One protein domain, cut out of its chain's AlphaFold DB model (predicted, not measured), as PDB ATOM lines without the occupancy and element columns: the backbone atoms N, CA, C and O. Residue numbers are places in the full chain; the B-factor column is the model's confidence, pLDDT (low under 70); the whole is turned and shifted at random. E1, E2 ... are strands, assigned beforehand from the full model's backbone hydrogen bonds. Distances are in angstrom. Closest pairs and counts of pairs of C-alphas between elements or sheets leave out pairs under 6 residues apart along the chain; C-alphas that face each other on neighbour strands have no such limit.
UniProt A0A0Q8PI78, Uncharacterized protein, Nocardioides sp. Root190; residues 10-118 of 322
ATOM      1  N   ARG A  10      37.620 -40.885 -13.609       88.81
ATOM      2  CA  ARG A  10      36.795 -40.042 -12.755       88.81
ATOM      3  C   ARG A  10      36.998 -40.439 -11.304       88.81
ATOM      4  O   ARG A  10      37.098 -41.623 -10.970       88.81
ATOM      5  N   THR A  11      36.956 -39.426 -10.448       90.12
ATOM      6  CA  THR A  11      36.892 -39.607  -9.006       90.12
ATOM      7  C   THR A  11      35.527 -40.160  -8.618       90.12
ATOM      8  O   THR A  11      34.489 -39.547  -8.882       90.12
ATOM      9  N   VAL A  12      35.550 -41.311  -7.959       89.06
ATOM     10  CA  VAL A  12      34.385 -42.015  -7.438       89.06
ATOM     11  C   VAL A  12      34.403 -41.967  -5.921       89.06
ATOM     12  O   VAL A  12      35.433 -42.249  -5.303       89.06
ATOM     13  N   THR A  13      33.259 -41.650  -5.319       89.88
ATOM     14  CA  THR A  13      33.070 -41.638  -3.866       89.88
ATOM     15  C   THR A  13      32.046 -42.681  -3.432       89.88
ATOM     16  O   THR A  13      31.040 -42.908  -4.104       89.88
ATOM     17  N   ILE A  14      32.306 -43.338  -2.301       86.62
ATOM     18  CA  ILE A  14      31.405 -44.312  -1.670       86.62
ATOM     19  C   ILE A  14      31.304 -43.994  -0.187       86.62
ATOM     20  O   ILE A  14      32.331 -43.893   0.487       86.62
ATOM     21  N   ALA A  15      30.094 -43.898   0.348       84.06
ATOM     22  CA  ALA A  15      29.893 -43.834   1.780       84.06
ATOM     23  C   ALA A  15      30.268 -45.160   2.450       84.06
ATOM     24  O   ALA A  15      30.011 -46.259   1.948       84.06
ATOM     25  N   VAL A  16      30.873 -45.063   3.632       79.56
ATOM     26  CA  VAL A  16      31.064 -46.232   4.487       79.56
ATOM     27  C   VAL A  16      29.681 -46.772   4.864       79.56
ATOM     28  O   VAL A  16      28.823 -46.004   5.301       79.56
ATOM     29  N   PRO A  17      29.434 -48.084   4.716       70.00
ATOM     30  CA  PRO A  17      28.137 -48.645   5.046       70.00
ATOM     31  C   PRO A  17      27.818 -48.453   6.537       70.00
ATOM     32  O   PRO A  17      28.629 -48.759   7.419       70.00
ATOM     33  N   ILE A  18      26.605 -47.971   6.796       70.62
ATOM     34  CA  ILE A  18      26.013 -47.794   8.125       70.62
ATOM     35  C   ILE A  18      24.932 -48.856   8.348       70.62
ATOM     36  O   ILE A  18      24.305 -49.325   7.395       70.62
ATOM     37  N   ASP A  19      24.727 -49.277   9.594       62.88
ATOM     38  CA  ASP A  19      23.571 -50.103   9.940       62.88
ATOM     39  C   ASP A  19      22.281 -49.274  10.065       62.88
ATOM     40  O   ASP A  19      22.280 -48.046   9.981       62.88
ATOM     41  N   VAL A  20      21.161 -49.972  10.272       54.22
ATOM     42  CA  VAL A  20      19.817 -49.379  10.402       54.22
ATOM     43  C   VAL A  20      19.714 -48.415  11.594       54.22
ATOM     44  O   VAL A  20      18.842 -47.552  11.610       54.22
ATOM     45  N   LEU A  21      20.597 -48.540  12.587       68.12
ATOM     46  CA  LEU A  21      20.651 -47.699  13.781       68.12
ATOM     47  C   LEU A  21      21.706 -46.581  13.661       68.12
ATOM     48  O   LEU A  21      21.959 -45.879  14.638       68.12
ATOM     49  N   GLY A  22      22.328 -46.411  12.488       60.00
ATOM     50  CA  GLY A  22      23.390 -45.430  12.246       60.00
ATOM     51  C   GLY A  22      24.772 -45.857  12.755       60.00
ATOM     52  O   GLY A  22      25.706 -45.058  12.743       60.00
ATOM     53  N   GLY A  23      24.928 -47.106  13.196       66.38
ATOM     54  CA  GLY A  23      26.196 -47.685  13.614       66.38
ATOM     55  C   GLY A  23      27.103 -47.998  12.423       66.38
ATOM     56  O   GLY A  23      26.763 -48.789  11.538       66.38
ATOM     57  N   SER A  24      28.294 -47.403  12.407       64.94
ATOM     58  CA  SER A  24      29.310 -47.688  11.390       64.94
ATOM     59  C   SER A  24      29.940 -49.071  11.593       64.94
ATOM     60  O   SER A  24      30.155 -49.519  12.723       64.94
ATOM     61  N   ALA A  25      30.288 -49.743  10.494       68.38
ATOM     62  CA  ALA A  25      31.051 -50.991  10.545       68.38
ATOM     63  C   ALA A  25      32.387 -50.806  11.295       68.38
ATOM     64  O   ALA A  25      33.087 -49.817  11.083       68.38
ATOM     65  N   LYS A  26      32.792 -51.782  12.123       68.44
ATOM     66  CA  LYS A  26      34.057 -51.698  12.896       68.44
ATOM     67  C   LYS A  26      35.313 -51.989  12.073       68.44
ATOM     68  O   LYS A  26      36.390 -51.497  12.390       68.44
ATOM     69  N   ALA A  27      35.182 -52.818  11.048       70.12
ATOM     70  CA  ALA A  27      36.238 -53.134  10.100       70.12
ATOM     71  C   ALA A  27      35.616 -53.042   8.716       70.12
ATOM     72  O   ALA A  27      34.580 -53.668   8.502       70.12
ATOM     73  N   TYR A  28      36.210 -52.259   7.821       77.25
ATOM     74  CA  TYR A  28      35.790 -52.159   6.430       77.25
ATOM     75  C   TYR A  28      36.921 -52.659   5.532       77.25
ATOM     76  O   TYR A  28      38.108 -52.428   5.776       77.25
ATOM     77  N   SER A  29      36.549 -53.341   4.463       83.56
ATOM     78  CA  SER A  29      37.424 -53.578   3.329       83.56
ATOM     79  C   SER A  29      36.614 -53.411   2.058       83.56
ATOM     80  O   SER A  29      35.462 -53.829   1.970       83.56
ATOM     81  N   GLY A  30      37.213 -52.747   1.084       86.56
ATOM     82  CA  GLY A  30      36.629 -52.571  -0.228       86.56
ATOM     83  C   GLY A  30      37.550 -53.168  -1.271       86.56
ATOM     84  O   GLY A  30      38.775 -53.061  -1.152       86.56
ATOM     85  N   THR A  31      36.980 -53.783  -2.292       90.62
ATOM     86  CA  THR A  31      37.704 -54.116  -3.511       90.62
ATOM     87  C   THR A  31      36.965 -53.580  -4.721       90.62
ATOM     88  O   THR A  31      35.739 -53.509  -4.729       90.62
ATOM     89  N   VAL A  32      37.719 -53.201  -5.743       89.75
ATOM     90  CA  VAL A  32      37.208 -52.864  -7.066       89.75
ATOM     91  C   VAL A  32      37.856 -53.781  -8.091       89.75
ATOM     92  O   VAL A  32      39.029 -54.146  -7.982       89.75
ATOM     93  N   LYS A  33      37.071 -54.200  -9.072       88.81
ATOM     94  CA  LYS A  33      37.546 -54.923 -10.246       88.81
ATOM     95  C   LYS A  33      36.687 -54.554 -11.443       88.81
ATOM     96  O   LYS A  33      35.557 -54.105 -11.278       88.81
ATOM     97  N   THR A  34      37.195 -54.801 -12.631       88.88
ATOM     98  CA  THR A  34      36.389 -54.837 -13.848       88.88
ATOM     99  C   THR A  34      35.674 -56.188 -13.945       88.88
ATOM    100  O   THR A  34      36.103 -57.185 -13.352       88.88
ATOM    101  N   ASP A  35      34.552 -56.241 -14.656       86.44
ATOM    102  CA  ASP A  35      33.812 -57.484 -14.917       86.44
ATOM    103  C   ASP A  35      34.584 -58.468 -15.814       86.44
ATOM    104  O   ASP A  35      34.334 -59.673 -15.778       86.44
ATOM    105  N   ARG A  36      35.560 -57.957 -16.566       85.25
ATOM    106  CA  ARG A  36      36.475 -58.696 -17.442       85.25
ATOM    107  C   ARG A  36      37.881 -58.079 -17.420       85.25
ATOM    108  O   ARG A  36      38.005 -56.905 -17.080       85.25
ATOM    109  N   PRO A  37      38.945 -58.816 -17.774       87.69
ATOM    110  CA  PRO A  37      40.287 -58.248 -17.886       87.69
ATOM    111  C   PRO A  37      40.326 -57.151 -18.954       87.69
ATOM    112  O   PRO A  37      39.855 -57.370 -20.068       87.69
ATOM    113  N   LEU A  38      40.897 -55.998 -18.612       89.06
ATOM    114  CA  LEU A  38      41.082 -54.875 -19.526       89.06
ATOM    115  C   LEU A  38      42.561 -54.508 -19.580       89.06
ATOM    116  O   LEU A  38      43.224 -54.456 -18.542       89.06
ATOM    117  N   VAL A  39      43.057 -54.225 -20.779       91.44
ATOM    118  CA  VAL A  39      44.438 -53.822 -21.044       91.44
ATOM    119  C   VAL A  39      44.433 -52.474 -21.749       91.44
ATOM    120  O   VAL A  39      43.646 -52.249 -22.667       91.44
ATOM    121  N   TRP A  40      45.310 -51.564 -21.331       93.00
ATOM    122  CA  TRP A  40      45.490 -50.290 -22.015       93.00
ATOM    123  C   TRP A  40      46.383 -50.467 -23.243       93.00
ATOM    124  O   TRP A  40      47.552 -50.822 -23.113       93.00
ATOM    125  N   ALA A  41      45.857 -50.203 -24.438       92.12
ATOM    126  CA  ALA A  41      46.539 -50.450 -25.708       92.12
ATOM    127  C   ALA A  41      47.892 -49.736 -25.812       92.12
ATOM    128  O   ALA A  41      48.830 -50.283 -26.385       92.12
ATOM    129  N   ALA A  42      48.003 -48.523 -25.257       89.69
ATOM    130  CA  ALA A  42      49.216 -47.722 -25.388       89.69
ATOM    131  C   ALA A  42      50.390 -48.262 -24.556       89.69
ATOM    132  O   ALA A  42      51.539 -48.094 -24.957       89.69
ATOM    133  N   THR A  43      50.122 -48.892 -23.406       90.06
ATOM    134  CA  THR A  43      51.173 -49.387 -22.495       90.06
ATOM    135  C   THR A  43      51.244 -50.909 -22.410       90.06
ATOM    136  O   THR A  43      52.250 -51.443 -21.956       90.06
ATOM    137  N   GLY A  44      50.195 -51.621 -22.827       89.38
ATOM    138  CA  GLY A  44      50.049 -53.062 -22.614       89.38
ATOM    139  C   GLY A  44      49.783 -53.447 -21.155       89.38
ATOM    140  O   GLY A  44      49.792 -54.632 -20.825       89.38
ATOM    141  N   GLU A  45      49.553 -52.474 -20.269       89.56
ATOM    142  CA  GLU A  45      49.344 -52.722 -18.842       89.56
ATOM    143  C   GLU A  45      47.865 -52.985 -18.513       89.56
ATOM    144  O   GLU A  45      46.975 -52.368 -19.111       89.56
ATOM    145  N   PRO A  46      47.568 -53.869 -17.543       87.88
ATOM    146  CA  PRO A  46      46.202 -54.119 -17.107       87.88
ATOM    147  C   PRO A  46      45.601 -52.917 -16.361       87.88
ATOM    148  O   PRO A  46      46.240 -52.292 -15.510       87.88
ATOM    149  N   ILE A  47      44.327 -52.638 -16.635       80.31
ATOM    150  CA  ILE A  47      43.509 -51.659 -15.912       80.31
ATOM    151  C   ILE A  47      43.110 -52.291 -14.566       80.31
ATOM    152  O   ILE A  47      42.181 -53.091 -14.489       80.31
ATOM    153  N   TRP A  48      43.848 -51.921 -13.516       76.56
ATOM    154  CA  TRP A  48      43.841 -52.484 -12.155       76.56
ATOM    155  C   TRP A  48      44.350 -53.935 -11.999       76.56
ATOM    156  O   TRP A  48      44.059 -54.816 -12.805       76.56
ATOM    157  N   PRO A  49      45.042 -54.243 -10.883       64.50
ATOM    158  CA  PRO A  49      45.247 -55.622 -10.448       64.50
ATOM    159  C   PRO A  49      43.922 -56.224  -9.954       64.50
ATOM    160  O   PRO A  49      43.177 -55.574  -9.225       64.50
ATOM    161  N   VAL A  50      43.616 -57.470 -10.323       62.75
ATOM    162  CA  VAL A  50      42.340 -58.116  -9.970       62.75
ATOM    163  C   VAL A  50      42.470 -58.942  -8.678       62.75
ATOM    164  O   VAL A  50      43.223 -59.917  -8.677       62.75
ATOM    165  N   PRO A  51      41.685 -58.656  -7.614       66.12
ATOM    166  CA  PRO A  51      40.935 -57.426  -7.331       66.12
ATOM    167  C   PRO A  51      41.782 -56.355  -6.611       66.12
ATOM    168  O   PRO A  51      42.599 -56.657  -5.738       66.12
ATOM    169  N   ALA A  52      41.524 -55.083  -6.913       81.56
ATOM    170  CA  ALA A  52      42.234 -53.944  -6.350       81.56
ATOM    171  C   ALA A  52      41.607 -53.530  -5.011       81.56
ATOM    172  O   ALA A  52      40.432 -53.185  -4.942       81.56
ATOM    173  N   LYS A  53      42.387 -53.533  -3.925       87.50
ATOM    174  CA  LYS A  53      41.985 -52.994  -2.618       87.50
ATOM    175  C   LYS A  53      41.690 -51.482  -2.667       87.50
ATOM    176  O   LYS A  53      42.553 -50.684  -3.028       87.50
ATOM    177  N   LEU A  54      40.495 -51.093  -2.229       88.94
ATOM    178  CA  LEU A  54      40.107 -49.693  -2.052       88.94
ATOM    179  C   LEU A  54      40.873 -49.041  -0.882       88.94
ATOM    180  O   LEU A  54      41.261 -49.738   0.064       88.94
ATOM    181  N   PRO A  55      41.120 -47.719  -0.937       87.94
ATOM    182  CA  PRO A  55      41.799 -47.002   0.135       87.94
ATOM    183  C   PRO A  55      40.967 -46.974   1.422       87.94
ATOM    184  O   PRO A  55      39.781 -47.305   1.438       87.94
ATOM    185  N   ALA A  56      41.611 -46.576   2.519       86.12
ATOM    186  CA  ALA A  56      40.892 -46.294   3.751       86.12
ATOM    187  C   ALA A  56      39.970 -45.064   3.561       86.12
ATOM    188  O   ALA A  56      40.383 -44.109   2.902       86.12
ATOM    189  N   PRO A  57      38.746 -45.073   4.117       85.25
ATOM    190  CA  PRO A  57      37.865 -43.940   4.179       85.25
ATOM    191  C   PRO A  57      38.482 -42.800   4.977       85.25
ATOM    192  O   PRO A  57      39.136 -43.007   6.003       85.25
ATOM    193  N   VAL A  58      38.176 -41.596   4.520       84.69
ATOM    194  CA  VAL A  58      38.438 -40.327   5.190       84.69
ATOM    195  C   VAL A  58      37.074 -39.674   5.397       84.69
ATOM    196  O   VAL A  58      36.270 -39.636   4.470       84.69
ATOM    197  N   ASP A  59      36.768 -39.262   6.628       83.81
ATOM    198  CA  ASP A  59      35.487 -38.633   6.993       83.81
ATOM    199  C   ASP A  59      34.234 -39.422   6.559       83.81
ATOM    200  O   ASP A  59      33.209 -38.867   6.177       83.81
ATOM    201  N   GLY A  60      34.313 -40.756   6.619       81.12
ATOM    202  CA  GLY A  60      33.198 -41.641   6.264       81.12
ATOM    203  C   GLY A  60      33.003 -41.866   4.761       81.12
ATOM    204  O   GLY A  60      32.030 -42.517   4.382       81.12
ATOM    205  N   LEU A  61      33.931 -41.402   3.918       84.31
ATOM    206  CA  LEU A  61      33.911 -41.594   2.468       84.31
ATOM    207  C   LEU A  61      35.164 -42.324   1.982       84.31
ATOM    208  O   LEU A  61      36.280 -42.003   2.379       84.31
ATOM    209  N   ILE A  62      34.983 -43.287   1.082       87.19
ATOM    210  CA  ILE A  62      36.052 -43.933   0.319       87.19
ATOM    211  C   ILE A  62      36.108 -43.269  -1.052       87.19
ATOM    212  O   ILE A  62      35.115 -43.283  -1.775       87.19
ATOM    213  N   THR A  63      37.278 -42.751  -1.422       90.25
ATOM    214  CA  THR A  63      37.492 -42.066  -2.701       90.25
ATOM    215  C   THR A  63      38.552 -42.783  -3.524       90.25
ATOM    216  O   THR A  63      39.630 -43.083  -3.013       90.25
ATOM    217  N   PHE A  64      38.267 -43.068  -4.792       89.50
ATOM    218  CA  PHE A  64      39.210 -43.709  -5.711       89.50
ATOM    219  C   PHE A  64      38.972 -43.269  -7.159       89.50
ATOM    220  O   PHE A  64      37.895 -42.795  -7.501       89.50
ATOM    221  N   GLU A  65      39.981 -43.439  -8.009       89.69
ATOM    222  CA  GLU A  65      39.875 -43.180  -9.448       89.69
ATOM    223  C   GLU A  65      39.414 -44.438 -10.180       89.69
ATOM    224  O   GLU A  65      40.007 -45.505  -9.994       89.69
ATOM    225  N   ALA A  66      38.395 -44.299 -11.028       89.19
ATOM    226  CA  ALA A  66      37.899 -45.355 -11.902       89.19
ATOM    227  C   ALA A  66      37.957 -44.938 -13.379       89.19
ATOM    228  O   ALA A  66      37.771 -43.755 -13.670       89.19
ATOM    229  N   PRO A  67      38.218 -45.874 -14.312       88.88
ATOM    230  CA  PRO A  67      38.272 -45.556 -15.730       88.88
ATOM    231  C   PRO A  67      36.883 -45.219 -16.274       88.88
ATOM    232  O   PRO A  67      35.891 -45.837 -15.881       88.88
ATOM    233  N   VAL A  68      36.837 -44.281 -17.217       85.94
ATOM    234  CA  VAL A  68      35.646 -44.010 -18.033       85.94
ATOM    235  C   VAL A  68      35.437 -45.171 -19.011       85.94
ATOM    236  O   VAL A  68      36.398 -45.681 -19.603       85.94
ATOM    237  N   VAL A  69      34.188 -45.608 -19.136       81.75
ATOM    238  CA  VAL A  69      33.750 -46.691 -20.021       81.75
ATOM    239  C   VAL A  69      33.776 -46.212 -21.475       81.75
ATOM    240  O   VAL A  69      33.659 -45.022 -21.747       81.75
ATOM    241  N   ASP A  70      33.996 -47.147 -22.401       75.31
ATOM    242  CA  ASP A  70      34.002 -46.924 -23.857       75.31
ATOM    243  C   ASP A  70      35.023 -45.909 -24.395       75.31
ATOM    244  O   ASP A  70      34.968 -45.529 -25.566       75.31
ATOM    245  N   GLN A  71      36.023 -45.527 -23.594       83.19
ATOM    246  CA  GLN A  71      37.143 -44.741 -24.105       83.19
ATOM    247  C   GLN A  71      37.966 -45.555 -25.128       83.19
ATOM    248  O   GLN A  71      38.241 -46.743 -24.904       83.19
ATOM    249  N   PRO A  72      38.416 -44.934 -26.234       82.12
ATOM    250  CA  PRO A  72      39.305 -45.588 -27.185       82.12
ATOM    251  C   PRO A  72      40.584 -46.091 -26.509       82.12
ATOM    252  O   PRO A  72      41.148 -45.414 -25.654       82.12
ATOM    253  N   GLY A  73      41.075 -47.258 -26.934       86.19
ATOM    254  CA  GLY A  73      42.348 -47.813 -26.463       86.19
ATOM    255  C   GLY A  73      42.237 -48.869 -25.362       86.19
ATOM    256  O   GLY A  73      43.263 -49.373 -24.922       86.19
ATOM    257  N   LEU A  74      41.036 -49.261 -24.936       89.69
ATOM    258  CA  LEU A  74      40.857 -50.437 -24.079       89.69
ATOM    259  C   LEU A  74      40.770 -51.713 -24.919       89.69
ATOM    260  O   LEU A  74      39.992 -51.788 -25.871       89.69
ATOM    261  N   LEU A  75      41.566 -52.715 -24.546       90.44
ATOM    262  CA  LEU A  75      41.610 -54.032 -25.174       90.44
ATOM    263  C   LEU A  75      41.180 -55.120 -24.188       90.44
ATOM    264  O   LEU A  75      41.408 -55.008 -22.981       90.44
ATOM    265  N   ASP A  76      40.598 -56.191 -24.710       88.62
ATOM    266  CA  ASP A  76      40.355 -57.414 -23.953       88.62
ATOM    267  C   ASP A  76      41.604 -58.316 -23.883       88.62
ATOM    268  O   ASP A  76      42.676 -57.999 -24.404       88.62
ATOM    269  N   ALA A  77      41.465 -59.481 -23.247       83.38
ATOM    270  CA  ALA A  77      42.551 -60.456 -23.125       83.38
ATOM    271  C   ALA A  77      43.029 -61.045 -24.471       83.38
ATOM    272  O   ALA A  77      44.106 -61.635 -24.521       83.38
ATOM    273  N   SER A  78      42.244 -60.911 -25.545       86.06
ATOM    274  CA  SER A  78      42.609 -61.330 -26.903       86.06
ATOM    275  C   SER A  78      43.289 -60.220 -27.715       86.06
ATOM    276  O   SER A  78      43.783 -60.480 -28.812       86.06
ATOM    277  N   GLY A  79      43.351 -58.998 -27.176       86.31
ATOM    278  CA  GLY A  79      43.860 -57.816 -27.870       86.31
ATOM    279  C   GLY A  79      42.822 -57.132 -28.764       86.31
ATOM    280  O   GLY A  79      43.179 -56.224 -29.514       86.31
ATOM    281  N   ALA A  80      41.553 -57.541 -28.702       88.44
ATOM    282  CA  ALA A  80      40.476 -56.893 -29.438       88.44
ATOM    283  C   ALA A  80      40.013 -55.623 -28.700       88.44
ATOM    284  O   ALA A  80      39.933 -55.641 -27.468       88.44
ATOM    285  N   PRO A  81      39.686 -54.528 -29.415       87.25
ATOM    286  CA  PRO A  81      39.061 -53.361 -28.805       87.25
ATOM    287  C   PRO A  81      37.780 -53.754 -28.086       87.25
ATOM    288  O   PRO A  81      36.966 -54.499 -28.636       87.25
ATOM    289  N   ILE A  82      37.597 -53.238 -26.875       83.56
ATOM    290  CA  ILE A  82      36.431 -53.559 -26.067       83.56
ATOM    291  C   ILE A  82      35.633 -52.321 -25.701       83.56
ATOM    292  O   ILE A  82      36.146 -51.344 -25.161       83.56
ATOM    293  N   THR A  83      34.344 -52.423 -25.979       78.50
ATOM    294  CA  THR A  83      33.298 -51.523 -25.513       78.50
ATOM    295  C   THR A  83      32.362 -52.320 -24.602       78.50
ATOM    296  O   THR A  83      32.400 -53.556 -24.580       78.50
ATOM    297  N   ASN A  84      31.546 -51.637 -23.808       79.00
ATOM    298  CA  ASN A  84      30.526 -52.233 -22.954       79.00
ATOM    299  C   ASN A  84      31.081 -53.200 -21.883       79.00
ATOM    300  O   ASN A  84      30.865 -54.421 -21.890       79.00
ATOM    301  N   TRP A  85      31.818 -52.624 -20.938       84.62
ATOM    302  CA  TRP A  85      32.343 -53.283 -19.741       84.62
ATOM    303  C   TRP A  85      31.898 -52.521 -18.488       84.62
ATOM    304  O   TRP A  85      31.382 -51.408 -18.580       84.62
ATOM    305  N   SER A  86      32.054 -53.114 -17.304       87.12
ATOM    306  CA  SER A  86      31.629 -52.474 -16.051       87.12
ATOM    307  C   SER A  86      32.634 -52.658 -14.921       87.12
ATOM    308  O   SER A  86      33.428 -53.601 -14.901       87.12
ATOM    309  N   CYS A  87      32.584 -51.746 -13.953       88.25
ATOM    310  CA  CYS A  87      33.265 -51.898 -12.680       88.25
ATOM    311  C   CYS A  87      32.345 -52.617 -11.689       88.25
ATOM    312  O   CYS A  87      31.143 -52.364 -11.628       88.25
ATOM    313  N   GLN A  88      32.921 -53.467 -10.849       89.88
ATOM    314  CA  GLN A  88      32.276 -54.042  -9.682       89.88
ATOM    315  C   GLN A  88      33.050 -53.618  -8.437       89.88
ATOM    316  O   GLN A  88      34.226 -53.954  -8.286       89.88
ATOM    317  N   VAL A  89      32.370 -52.924  -7.527       89.44
ATOM    318  CA  VAL A  89      32.878 -52.671  -6.178       89.44
ATOM    319  C   VAL A  89      32.222 -53.639  -5.211       89.44
ATOM    320  O   VAL A  89      31.003 -53.793  -5.202       89.44
ATOM    321  N   THR A  90      33.032 -54.265  -4.368       88.62
ATOM    322  CA  THR A  90      32.584 -55.086  -3.248       88.62
ATOM    323  C   THR A  90      33.045 -54.439  -1.953       88.62
ATOM    324  O   THR A  90      34.238 -54.376  -1.667       88.62
ATOM    325  N   MET A  91      32.088 -53.985  -1.151       86.12
ATOM    326  CA  MET A  91      32.304 -53.463   0.191       86.12
ATOM    327  C   MET A  91      31.956 -54.534   1.212       86.12
ATOM    328  O   MET A  91      30.876 -55.114   1.165       86.12
ATOM    329  N   SER A  92      32.848 -54.787   2.158       84.94
ATOM    330  CA  SER A  92      32.609 -55.701   3.269       84.94
ATOM    331  C   SER A  92      32.884 -55.007   4.590       84.94
ATOM    332  O   SER A  92      33.780 -54.170   4.685       84.94
ATOM    333  N   GLY A  93      32.132 -55.374   5.622       83.50
ATOM    334  CA  GLY A  93      32.435 -54.939   6.970       83.50
ATOM    335  C   GLY A  93      31.816 -55.792   8.064       83.50
ATOM    336  O   GLY A  93      31.018 -56.689   7.797       83.50
ATOM    337  N   THR A  94      32.221 -55.536   9.305       78.56
ATOM    338  CA  THR A  94      31.762 -56.304  10.471       78.56
ATOM    339  C   THR A  94      30.798 -55.485  11.327       78.56
ATOM    340  O   THR A  94      31.181 -54.445  11.870       78.56
ATOM    341  N   TRP A  95      29.581 -56.006  11.514       77.06
ATOM    342  CA  TRP A  95      28.539 -55.463  12.393       77.06
ATOM    343  C   TRP A  95      28.188 -56.485  13.457       77.06
ATOM    344  O   TRP A  95      27.914 -57.636  13.127       77.06
ATOM    345  N   THR A  96      28.224 -56.084  14.731       81.25
ATOM    346  CA  THR A  96      27.892 -56.967  15.870       81.25
ATOM    347  C   THR A  96      28.569 -58.349  15.796       81.25
ATOM    348  O   THR A  96      27.968 -59.359  16.138       81.25
ATOM    349  N   GLY A  97      29.812 -58.406  15.297       76.19
ATOM    350  CA  GLY A  97      30.585 -59.646  15.131       76.19
ATOM    351  C   GLY A  97      30.322 -60.439  13.842       76.19
ATOM    352  O   GLY A  97      31.062 -61.376  13.565       76.19
ATOM    353  N   ALA A  98      29.338 -60.057  13.025       77.06
ATOM    354  CA  ALA A  98      29.035 -60.699  11.749       77.06
ATOM    355  C   ALA A  98      29.625 -59.919  10.565       77.06
ATOM    356  O   ALA A  98      29.417 -58.709  10.441       77.06
ATOM    357  N   LEU A  99      30.321 -60.624   9.671       79.94
ATOM    358  CA  LEU A  99      30.768 -60.076   8.392       79.94
ATOM    359  C   LEU A  99      29.569 -59.947   7.448       79.94
ATOM    360  O   LEU A  99      28.824 -60.903   7.243       79.94
ATOM    361  N   ARG A 100      29.403 -58.775   6.841       77.56
ATOM    362  CA  ARG A 100      28.440 -58.533   5.766       77.56
ATOM    363  C   ARG A 100      29.170 -57.950   4.573       77.56
ATOM    364  O   ARG A 100      30.127 -57.197   4.737       77.56
ATOM    365  N   SER A 101      28.707 -58.299   3.381       81.88
ATOM    366  CA  SER A 101      29.264 -57.810   2.128       81.88
ATOM    367  C   SER A 101      28.148 -57.320   1.222       81.88
ATOM    368  O   SER A 101      27.071 -57.914   1.177       81.88
ATOM    369  N   ARG A 102      28.408 -56.232   0.504       80.75
ATOM    370  CA  ARG A 102      27.546 -55.683  -0.533       80.75
ATOM    371  C   ARG A 102      28.400 -55.430  -1.760       80.75
ATOM    372  O   ARG A 102      29.452 -54.805  -1.671       80.75
ATOM    373  N   SER A 103      27.938 -55.921  -2.899       85.56
ATOM    374  CA  SER A 103      28.552 -55.617  -4.185       85.56
ATOM    375  C   SER A 103      27.634 -54.725  -4.998       85.56
ATOM    376  O   SER A 103      26.418 -54.868  -4.904       85.56
ATOM    377  N   ARG A 104      28.228 -53.834  -5.784       83.81
ATOM    378  CA  ARG A 104      27.529 -52.960  -6.720       83.81
ATOM    379  C   ARG A 104      28.269 -52.933  -8.047       83.81
ATOM    380  O   ARG A 104      29.504 -52.921  -8.049       83.81
ATOM    381  N   ARG A 105      27.529 -52.928  -9.153       87.12
ATOM    382  CA  ARG A 105      28.092 -52.705 -10.487       87.12
ATOM    383  C   ARG A 105      27.785 -51.292 -10.955       87.12
ATOM    384  O   ARG A 105      26.733 -50.747 -10.636       87.12
ATOM    385  N   PHE A 106      28.718 -50.705 -11.689       86.06
ATOM    386  CA  PHE A 106      28.559 -49.371 -12.250       86.06
ATOM    387  C   PHE A 106      29.378 -49.200 -13.526       86.06
ATOM    388  O   PHE A 106      30.347 -49.923 -13.778       86.06
ATOM    389  N   GLN A 107      28.975 -48.205 -14.303       86.38
ATOM    390  CA  GLN A 107      29.689 -47.677 -15.454       86.38
ATOM    391  C   GLN A 107      29.862 -46.176 -15.228       86.38
ATOM    392  O   GLN A 107      29.033 -45.560 -14.564       86.38
ATOM    393  N   ILE A 108      30.962 -45.621 -15.724       83.00
ATOM    394  CA  ILE A 108      31.193 -44.178 -15.739       83.00
ATOM    395  C   ILE A 108      31.213 -43.780 -17.198       83.00
ATOM    396  O   ILE A 108      32.142 -44.160 -17.908       83.00
ATOM    397  N   VAL A 109      30.195 -43.058 -17.639       80.06
ATOM    398  CA  VAL A 109      30.122 -42.550 -19.009       80.06
ATOM    399  C   VAL A 109      30.678 -41.127 -19.007       80.06
ATOM    400  O   VAL A 109      30.602 -40.417 -18.008       80.06
ATOM    401  N   GLU A 110      31.287 -40.694 -20.109       74.69
ATOM    402  CA  GLU A 110      31.984 -39.401 -20.185       74.69
ATOM    403  C   GLU A 110      31.105 -38.193 -19.787       74.69
ATOM    404  O   GLU A 110      31.634 -37.204 -19.270       74.69
ATOM    405  N   ALA A 111      29.780 -38.306 -19.954       61.97
ATOM    406  CA  ALA A 111      28.782 -37.299 -19.591       61.97
ATOM    407  C   ALA A 111      28.534 -37.139 -18.073       61.97
ATOM    408  O   ALA A 111      27.881 -36.175 -17.670       61.97
ATOM    409  N   ASP A 112      29.055 -38.032 -17.224       64.94
ATOM    410  CA  ASP A 112      28.835 -37.972 -15.778       64.94
ATOM    411  C   ASP A 112      29.582 -36.787 -15.134       64.94
ATOM    412  O   ASP A 112      30.798 -36.607 -15.291       64.94
ATOM    413  N   VAL A 113      28.854 -35.975 -14.357       61.56
ATOM    414  CA  VAL A 113      29.413 -34.846 -13.596       61.56
ATOM    415  C   VAL A 113      30.306 -35.384 -12.468       61.56
ATOM    416  O   VAL A 113      29.888 -36.222 -11.675       61.56
ATOM    417  N   SER A 114      31.550 -34.905 -12.379       70.12
ATOM    418  CA  SER A 114      32.503 -35.300 -11.329       70.12
ATOM    419  C   SER A 114      32.330 -34.440 -10.063       70.12
ATOM    420  O   SER A 114      32.186 -33.222 -10.203       70.12
ATOM    421  N   PRO A 115      32.400 -35.002  -8.833       74.81
ATOM    422  CA  PRO A 115      32.664 -36.405  -8.476       74.81
ATOM    423  C   PRO A 115      31.434 -37.324  -8.573       74.81
ATOM    424  O   PRO A 115      30.313 -36.917  -8.276       74.81
ATOM    425  N   VAL A 116      31.665 -38.597  -8.917       79.38
ATOM    426  CA  VAL A 116      30.607 -39.608  -9.077       79.38
ATOM    427  C   VAL A 116      30.324 -40.293  -7.737       79.38
ATOM    428  O   VAL A 116      31.161 -41.039  -7.224       79.38
ATOM    429  N   ALA A 117      29.139 -40.064  -7.171       81.69
ATOM    430  CA  ALA A 117      28.710 -40.700  -5.925       81.69
ATOM    431  C   ALA A 117      28.085 -42.077  -6.195       81.69
ATOM    432  O   ALA A 117      26.955 -42.180  -6.681       81.69
ATOM    433  N   LEU A 118      28.792 -43.152  -5.832       77.00
ATOM    434  CA  LEU A 118      28.345 -44.520  -6.104       77.00
ATOM    435  C   LEU A 118      27.050 -44.889  -5.404       77.00
ATOM    436  O   LEU A 118      26.350 -45.763  -5.900       77.00
TER     437      LEU A 118
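AT A GLANCE: This is residues 10 to 118 of the 322 residues of an uncharacterized protein of Nocardioides sp. Root190 (UniProt A0A0Q8PI78). With little regular structure, two small antiparallel sheets, E2-E4-E5 and E1-E3, lie partly face to face as a loose sandwich with long loops at both ends. The 109 printed residues have five named strands, E1 to E5 in order, and no named helix: all strand. It is only just compact, close to loose: radius of gyration of the C-alphas 15.5 A, spans 47 by 27 by 20 A.

HOW THE PARTS SIT: E4, residues 87 to 95, is antiparallel to E2, residues 28 to 34, with N 29 to O 92 2.9 A. E4 forms a hairpin with E5, residues 98 to 106, with N 91 to O 102 2.8 A. E1, residues 10 to 15, and E3, residues 61 to 67, are antiparallel, with N 12 to O 64 2.8 A. E2 and E3 are near each other.

IN THESE COORDINATES: C-alpha 10 of E1 is at (36.795, -40.042, -12.755). E5, 26.5 A long, ends at (28.559, -49.371, -12.250).

THE WHOLE: The printed part has no cut. Links E1-E2, E2-E3 and E3-E4 are long. pLDDT is under 70 at residues 19 to 26, 49 to 51 and 111 to 113.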